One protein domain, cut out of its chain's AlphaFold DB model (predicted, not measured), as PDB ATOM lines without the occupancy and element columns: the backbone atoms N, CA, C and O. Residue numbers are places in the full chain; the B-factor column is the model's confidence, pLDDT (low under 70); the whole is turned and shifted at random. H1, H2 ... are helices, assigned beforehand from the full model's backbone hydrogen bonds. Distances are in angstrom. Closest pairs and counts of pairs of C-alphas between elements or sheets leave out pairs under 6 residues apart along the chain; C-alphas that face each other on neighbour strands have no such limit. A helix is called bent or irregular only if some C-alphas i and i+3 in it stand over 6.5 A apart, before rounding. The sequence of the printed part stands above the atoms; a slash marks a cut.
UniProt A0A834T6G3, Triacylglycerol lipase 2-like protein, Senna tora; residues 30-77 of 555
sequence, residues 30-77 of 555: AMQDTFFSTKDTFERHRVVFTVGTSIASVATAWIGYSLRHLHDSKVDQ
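What this domain is: This is residues 30 to 77 of the 555 residues of the protein "Triacylglycerol lipase 2-like protein" of Senna tora (UniProt A0A834T6G3). Two helices meet at their ends in an open V or L: a shorter arm, H1, and a long arm, H2, joined at the corner by a tight link of residues 45 and 46. H2 makes most of the length, and residues 30 to 38 of H1 and 53 to 77 of H2 stick out from the corner. The printed part has 48 residues with two named helices, H1 then H2, and no named strand; its class is all helix. It is extended, with a radius of gyration of the C-alphas of 16.7 A, and the C-alphas span 50 by 25 by 6 A, an outline that is only just flat.

Where its parts are: H1 takes residues 30 to 44 and is 22.0 A from first to last C-alpha. It begins with C-alpha 30 at (-6.087, 11.114, -141.576) and ends with C-alpha 44 at (11.685, 23.566, -145.274). H2 takes residues 47 to 77 and is 45.6 A long, ending with C-alpha 77 at (-15.038, 23.523, -101.708).

How they stand to each other: H1 and H2 are close but not clearly touching, with 1 pair of C-alphas within 8 A, those of Phe 42 and Val 48 at 5.9 A. They run opposite ways at a steep tilt of 51 degrees, and their centres are 24.9 A apart. Neither helix is bent. The O i to N i+4 pairs within hydrogen-bond range are 10 of 11 in H1 and 26 of 27 in H2.

The domain as a whole: The two C-alphas farthest apart are those of Arg 44 and Gln 77, at 51.1 A, while those of Ala 30 and Gln 77 are 42.7 A apart. The printed part has no cut, and its one link, H1 to H2, is tight. The mean pLDDT of the printed part is 86.8; residue 48 is under 70.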
ATOM      1  N   ALA A  30      -6.010   9.923-140.729       92.12
ATOM      2  CA  ALA A  30      -6.087  11.114-141.576       92.12
ATOM      3  C   ALA A  30      -5.448  12.365-140.934       92.12
ATOM      4  O   ALA A  30      -4.814  13.158-141.632       92.12
ATOM      5  N   MET A  31      -5.567  12.543-139.610       85.69
ATOM      6  CA  MET A  31      -4.860  13.612-138.886       85.69
ATOM      7  C   MET A  31      -3.346  13.381-138.816       85.69
ATOM      8  O   MET A  31      -2.586  14.346-138.845       85.69
ATOM      9  N   GLN A  32      -2.884  12.130-138.743       85.25
ATOM     10  CA  GLN A  32      -1.451  11.833-138.795       85.25
ATOM     11  C   GLN A  32      -0.868  12.138-140.181       85.25
ATOM     12  O   GLN A  32       0.175  12.785-140.256       85.25
ATOM     13  N   ASP A  33      -1.551  11.761-141.264       90.69
ATOM     14  CA  ASP A  33      -1.084  12.026-142.630       90.69
ATOM     15  C   ASP A  33      -1.019  13.531-142.942       90.69
ATOM     16  O   ASP A  33      -0.012  14.012-143.475       90.69
ATOM     17  N   THR A  34      -2.032  14.312-142.544       85.88
ATOM     18  CA  THR A  34      -1.987  15.779-142.693       85.88
ATOM     19  C   THR A  34      -0.920  16.408-141.801       85.88
ATOM     20  O   THR A  34      -0.204  17.302-142.257       85.88
ATOM     21  N   PHE A  35      -0.722  15.911-140.575       83.00
ATOM     22  CA  PHE A  35       0.365  16.360-139.703       83.00
ATOM     23  C   PHE A  35       1.751  16.085-140.312       83.00
ATOM     24  O   PHE A  35       2.588  16.987-140.329       83.00
ATOM     25  N   PHE A  36       2.002  14.893-140.865       81.00
ATOM     26  CA  PHE A  36       3.283  14.566-141.508       81.00
ATOM     27  C   PHE A  36       3.519  15.355-142.804       81.00
ATOM     28  O   PHE A  36       4.630  15.843-143.016       81.00
ATOM     29  N   SER A  37       2.491  15.547-143.635       83.06
ATOM     30  CA  SER A  37       2.590  16.370-144.851       83.06
ATOM     31  C   SER A  37       2.866  17.846-144.529       83.06
ATOM     32  O   SER A  37       3.751  18.473-145.122       83.06
ATOM     33  N   THR A  38       2.178  18.393-143.523       72.12
ATOM     34  CA  THR A  38       2.432  19.766-143.069       72.12
ATOM     35  C   THR A  38       3.823  19.870-142.436       72.12
ATOM     36  O   THR A  38       4.541  20.831-142.697       72.12
ATOM     37  N   LYS A  39       4.268  18.848-141.691       79.00
ATOM     38  CA  LYS A  39       5.610  18.784-141.095       79.00
ATOM     39  C   LYS A  39       6.743  18.841-142.132       79.00
ATOM     40  O   LYS A  39       7.682  19.596-141.913       79.00
ATOM     41  N   ASP A  40       6.678  18.107-143.245       79.94
ATOM     42  CA  ASP A  40       7.704  18.193-144.310       79.94
ATOM     43  C   ASP A  40       7.723  19.586-144.971       79.94
ATOM     44  O   ASP A  40       8.783  20.171-145.208       79.94
ATOM     45  N   THR A  41       6.547  20.188-145.162       74.44
ATOM     46  CA  THR A  41       6.431  21.586-145.620       74.44
ATOM     47  C   THR A  41       7.071  22.553-144.612       74.44
ATOM     48  O   THR A  41       7.747  23.512-144.984       74.44
ATOM     49  N   PHE A  42       6.914  22.273-143.320       71.50
ATOM     50  CA  PHE A  42       7.434  23.070-142.218       71.50
ATOM     51  C   PHE A  42       8.939  22.893-141.952       71.50
ATOM     52  O   PHE A  42       9.601  23.867-141.597       71.50
ATOM     53  N   GLU A  43       9.525  21.713-142.177       72.88
ATOM     54  CA  GLU A  43      10.982  21.507-142.068       72.88
ATOM     55  C   GLU A  43      11.763  22.324-143.116       72.88
ATOM     56  O   GLU A  43      12.907  22.719-142.875       72.88
ATOM     57  N   ARG A  44      11.123  22.676-144.241       82.19
ATOM     58  CA  ARG A  44      11.685  23.566-145.274       82.19
ATOM     59  C   ARG A  44      11.629  25.052-144.892       82.19
ATOM     60  O   ARG A  44      12.454  25.827-145.375       82.19
ATOM     61  N   HIS A  45      10.725  25.455-143.996       74.69
ATOM     62  CA  HIS A  45      10.543  26.848-143.572       74.69
ATOM     63  C   HIS A  45      10.831  27.033-142.074       74.69
ATOM     64  O   HIS A  45       9.959  26.876-141.221       74.69
ATOM     65  N   ARG A  46      12.052  27.489-141.747       72.00
ATOM     66  CA  ARG A  46      12.528  27.739-140.362       72.00
ATOM     67  C   ARG A  46      11.608  28.615-139.489       72.00
ATOM     68  O   ARG A  46      11.704  28.540-138.269       72.00
ATOM     69  N   VAL A  47      10.710  29.394-140.097       71.69
ATOM     70  CA  VAL A  47       9.655  30.198-139.445       71.69
ATOM     71  C   VAL A  47       8.772  29.361-138.507       71.69
ATOM     72  O   VAL A  47       8.295  29.850-137.485       71.69
ATOM     73  N   VAL A  48       8.581  28.076-138.811       66.69
ATOM     74  CA  VAL A  48       7.642  27.223-138.073       66.69
ATOM     75  C   VAL A  48       8.163  26.842-136.696       66.69
ATOM     76  O   VAL A  48       7.368  26.620-135.788       66.69
ATOM     77  N   PHE A  49       9.480  26.830-136.483       74.31
ATOM     78  CA  PHE A  49      10.014  26.639-135.136       74.31
ATOM     79  C   PHE A  49       9.543  27.764-134.198       74.31
ATOM     80  O   PHE A  49       9.210  27.507-133.042       74.31
ATOM     81  N   THR A  50       9.422  28.991-134.712       83.56
ATOM     82  CA  THR A  50       8.894  30.147-133.979       83.56
ATOM     83  C   THR A  50       7.399  29.994-133.682       83.56
ATOM     84  O   THR A  50       6.997  30.139-132.531       83.56
ATOM     85  N   VAL A  51       6.589  29.623-134.683       89.50
ATOM     86  CA  VAL A  51       5.124  29.446-134.537       89.50
ATOM     87  C   VAL A  51       4.774  28.236-133.659       89.50
ATOM     88  O   VAL A  51       3.902  28.308-132.798       89.50
ATOM     89  N   GLY A  52       5.495  27.125-133.803       88.50
ATOM     90  CA  GLY A  52       5.344  25.957-132.936       88.50
ATOM     91  C   GLY A  52       5.726  26.262-131.487       88.50
ATOM     92  O   GLY A  52       5.046  25.813-130.566       88.50
ATOM     93  N   THR A  53       6.765  27.077-131.271       88.88
ATOM     94  CA  THR A  53       7.172  27.508-129.923       88.88
ATOM     95  C   THR A  53       6.167  28.487-129.308       88.88
ATOM     96  O   THR A  53       5.890  28.375-128.114       88.88
ATOM     97  N   SER A  54       5.566  29.402-130.083       89.38
ATOM     98  CA  SER A  54       4.527  30.302-129.557       89.38
ATOM     99  C   SER A  54       3.257  29.535-129.169       89.38
ATOM    100  O   SER A  54       2.792  29.686-128.038       89.38
ATOM    101  N   ILE A  55       2.768  28.625-130.021       91.50
ATOM    102  CA  ILE A  55       1.623  27.751-129.707       91.50
ATOM    103  C   ILE A  55       1.923  26.878-128.476       91.50
ATOM    104  O   ILE A  55       1.102  26.799-127.562       91.50
ATOM    105  N   ALA A  56       3.114  26.274-128.394       89.25
ATOM    106  CA  ALA A  56       3.517  25.480-127.230       89.25
ATOM    107  C   ALA A  56       3.596  26.318-125.940       89.25
ATOM    108  O   ALA A  56       3.223  25.832-124.868       89.25
ATOM    109  N   SER A  57       4.030  27.580-126.031       94.38
ATOM    110  CA  SER A  57       4.057  28.513-124.901       94.38
ATOM    111  C   SER A  57       2.644  28.849-124.416       94.38
ATOM    112  O   SER A  57       2.383  28.773-123.214       94.38
ATOM    113  N   VAL A  58       1.718  29.157-125.333       95.62
ATOM    114  CA  VAL A  58       0.305  29.432-125.008       95.62
ATOM    115  C   VAL A  58      -0.361  28.203-124.385       95.62
ATOM    116  O   VAL A  58      -0.951  28.310-123.313       95.62
ATOM    117  N   ALA A  59      -0.187  27.016-124.976       94.44
ATOM    118  CA  ALA A  59      -0.727  25.769-124.432       94.44
ATOM    119  C   ALA A  59      -0.161  25.444-123.036       94.44
ATOM    120  O   ALA A  59      -0.905  25.050-122.139       94.44
ATOM    121  N   THR A  60       1.141  25.660-122.811       94.25
ATOM    122  CA  THR A  60       1.768  25.441-121.496       94.25
ATOM    123  C   THR A  60       1.249  26.435-120.450       94.25
ATOM    124  O   THR A  60       0.995  26.047-119.307       94.25
ATOM    125  N   ALA A  61       1.055  27.704-120.828       95.25
ATOM    126  CA  ALA A  61       0.467  28.721-119.958       95.25
ATOM    127  C   ALA A  61      -0.995  28.395-119.606       95.25
ATOM    128  O   ALA A  61      -1.362  28.456-118.431       95.25
ATOM    129  N   TRP A  62      -1.794  27.972-120.591       96.12
ATOM    130  CA  TRP A  62      -3.189  27.569-120.409       96.12
ATOM    131  C   TRP A  62      -3.317  26.347-119.489       96.12
ATOM    132  O   TRP A  62      -4.024  26.412-118.487       96.12
ATOM    133  N   ILE A  63      -2.545  25.276-119.720       94.38
ATOM    134  CA  ILE A  63      -2.514  24.100-118.829       94.38
ATOM    135  C   ILE A  63      -2.098  24.498-117.401       94.38
ATOM    136  O   ILE A  63      -2.688  24.030-116.424       94.38
ATOM    137  N   GLY A  64      -1.108  25.388-117.260       94.81
ATOM    138  CA  GLY A  64      -0.676  25.911-115.961       94.81
ATOM    139  C   GLY A  64      -1.742  26.745-115.238       94.81
ATOM    140  O   GLY A  64      -1.812  26.704-114.006       94.81
ATOM    141  N   TYR A  65      -2.578  27.470-115.984       92.31
ATOM    142  CA  TYR A  65      -3.722  28.217-115.461       92.31
ATOM    143  C   TYR A  65      -4.855  27.274-115.033       92.31
ATOM    144  O   TYR A  65      -5.258  27.305-113.869       92.31
ATOM    145  N   SER A  66      -5.281  26.362-115.909       92.75
ATOM    146  CA  SER A  66      -6.339  25.380-115.635       92.75
ATOM    147  C   SER A  66      -6.006  24.484-114.436       92.75
ATOM    148  O   SER A  66      -6.859  24.244-113.583       92.75
ATOM    149  N   LEU A  67      -4.744  24.054-114.293       92.25
ATOM    150  CA  LEU A  67      -4.303  23.277-113.129       92.25
ATOM    151  C   LEU A  67      -4.365  24.081-111.818       92.25
ATOM    152  O   LEU A  67      -4.661  23.511-110.767       92.25
ATOM    153  N   ARG A  68      -4.102  25.395-111.864       90.88
ATOM    154  CA  ARG A  68      -4.241  26.275-110.694       90.88
ATOM    155  C   ARG A  68      -5.711  26.485-110.341       90.88
ATOM    156  O   ARG A  68      -6.063  26.324-109.179       90.88
ATOM    157  N   HIS A  69      -6.563  26.726-111.335       92.25
ATOM    158  CA  HIS A  69      -8.004  26.900-111.141       92.25
ATOM    159  C   HIS A  69      -8.663  25.653-110.519       92.25
ATOM    160  O   HIS A  69      -9.420  25.766-109.558       92.25
ATOM    161  N   LEU A  70      -8.301  24.450-110.986       91.31
ATOM    162  CA  LEU A  70      -8.757  23.171-110.413       91.31
ATOM    163  C   LEU A  70      -8.217  22.881-109.003       91.31
ATOM    164  O   LEU A  70      -8.768  22.036-108.291       91.31
ATOM    165  N   HIS A  71      -7.108  23.510-108.608       92.12
ATOM    166  CA  HIS A  71      -6.591  23.412-107.248       92.12
ATOM    167  C   HIS A  71      -7.320  24.385-106.319       92.12
ATOM    168  O   HIS A  71      -7.719  23.989-105.225       92.12
ATOM    169  N   ASP A  72      -7.508  25.631-106.753       92.81
ATOM    170  CA  ASP A  72      -8.157  26.666-105.952       92.81
ATOM    171  C   ASP A  72      -9.643  26.325-105.719       92.81
ATOM    172  O   ASP A  72     -10.063  26.284-104.563       92.81
ATOM    173  N   SER A  73     -10.388  25.853-106.732       93.81
ATOM    174  CA  SER A  73     -11.780  25.393-106.542       93.81
ATOM    175  C   SER A  73     -11.921  24.229-105.545       93.81
ATOM    176  O   SER A  73     -12.875  24.175-104.769       93.81
ATOM    177  N   LYS A  74     -10.940  23.316-105.485       94.19
ATOM    178  CA  LYS A  74     -10.887  22.238-104.475       94.19
ATOM    179  C   LYS A  74     -10.521  22.731-103.075       94.19
ATOM    180  O   LYS A  74     -10.835  22.045-102.099       94.19
ATOM    181  N   VAL A  75      -9.823  23.858-102.955       94.94
ATOM    182  CA  VAL A  75      -9.564  24.508-101.663       94.94
ATOM    183  C   VAL A  75     -10.828  25.214-101.187       94.94
ATOM    184  O   VAL A  75     -11.202  25.027-100.030       94.94
ATOM    185  N   ASP A  76     -11.526  25.918-102.073       95.00
ATOM    186  CA  ASP A  76     -12.752  26.647-101.742       95.00
ATOM    187  C   ASP A  76     -13.891  25.689-101.359       95.00
ATOM    188  O   ASP A  76     -14.482  25.840-100.292       95.00
ATOM    189  N   GLN A  77     -14.086  24.582-102.090       94.44
ATOM    190  CA  GLN A  77     -15.038  23.523-101.708       94.44
ATOM    191  C   GLN A  77     -14.729  22.906-100.321       94.44
ATOM    192  O   GLN A  77     -15.627  22.490 -99.577       94.44
TER     193      GLN A  77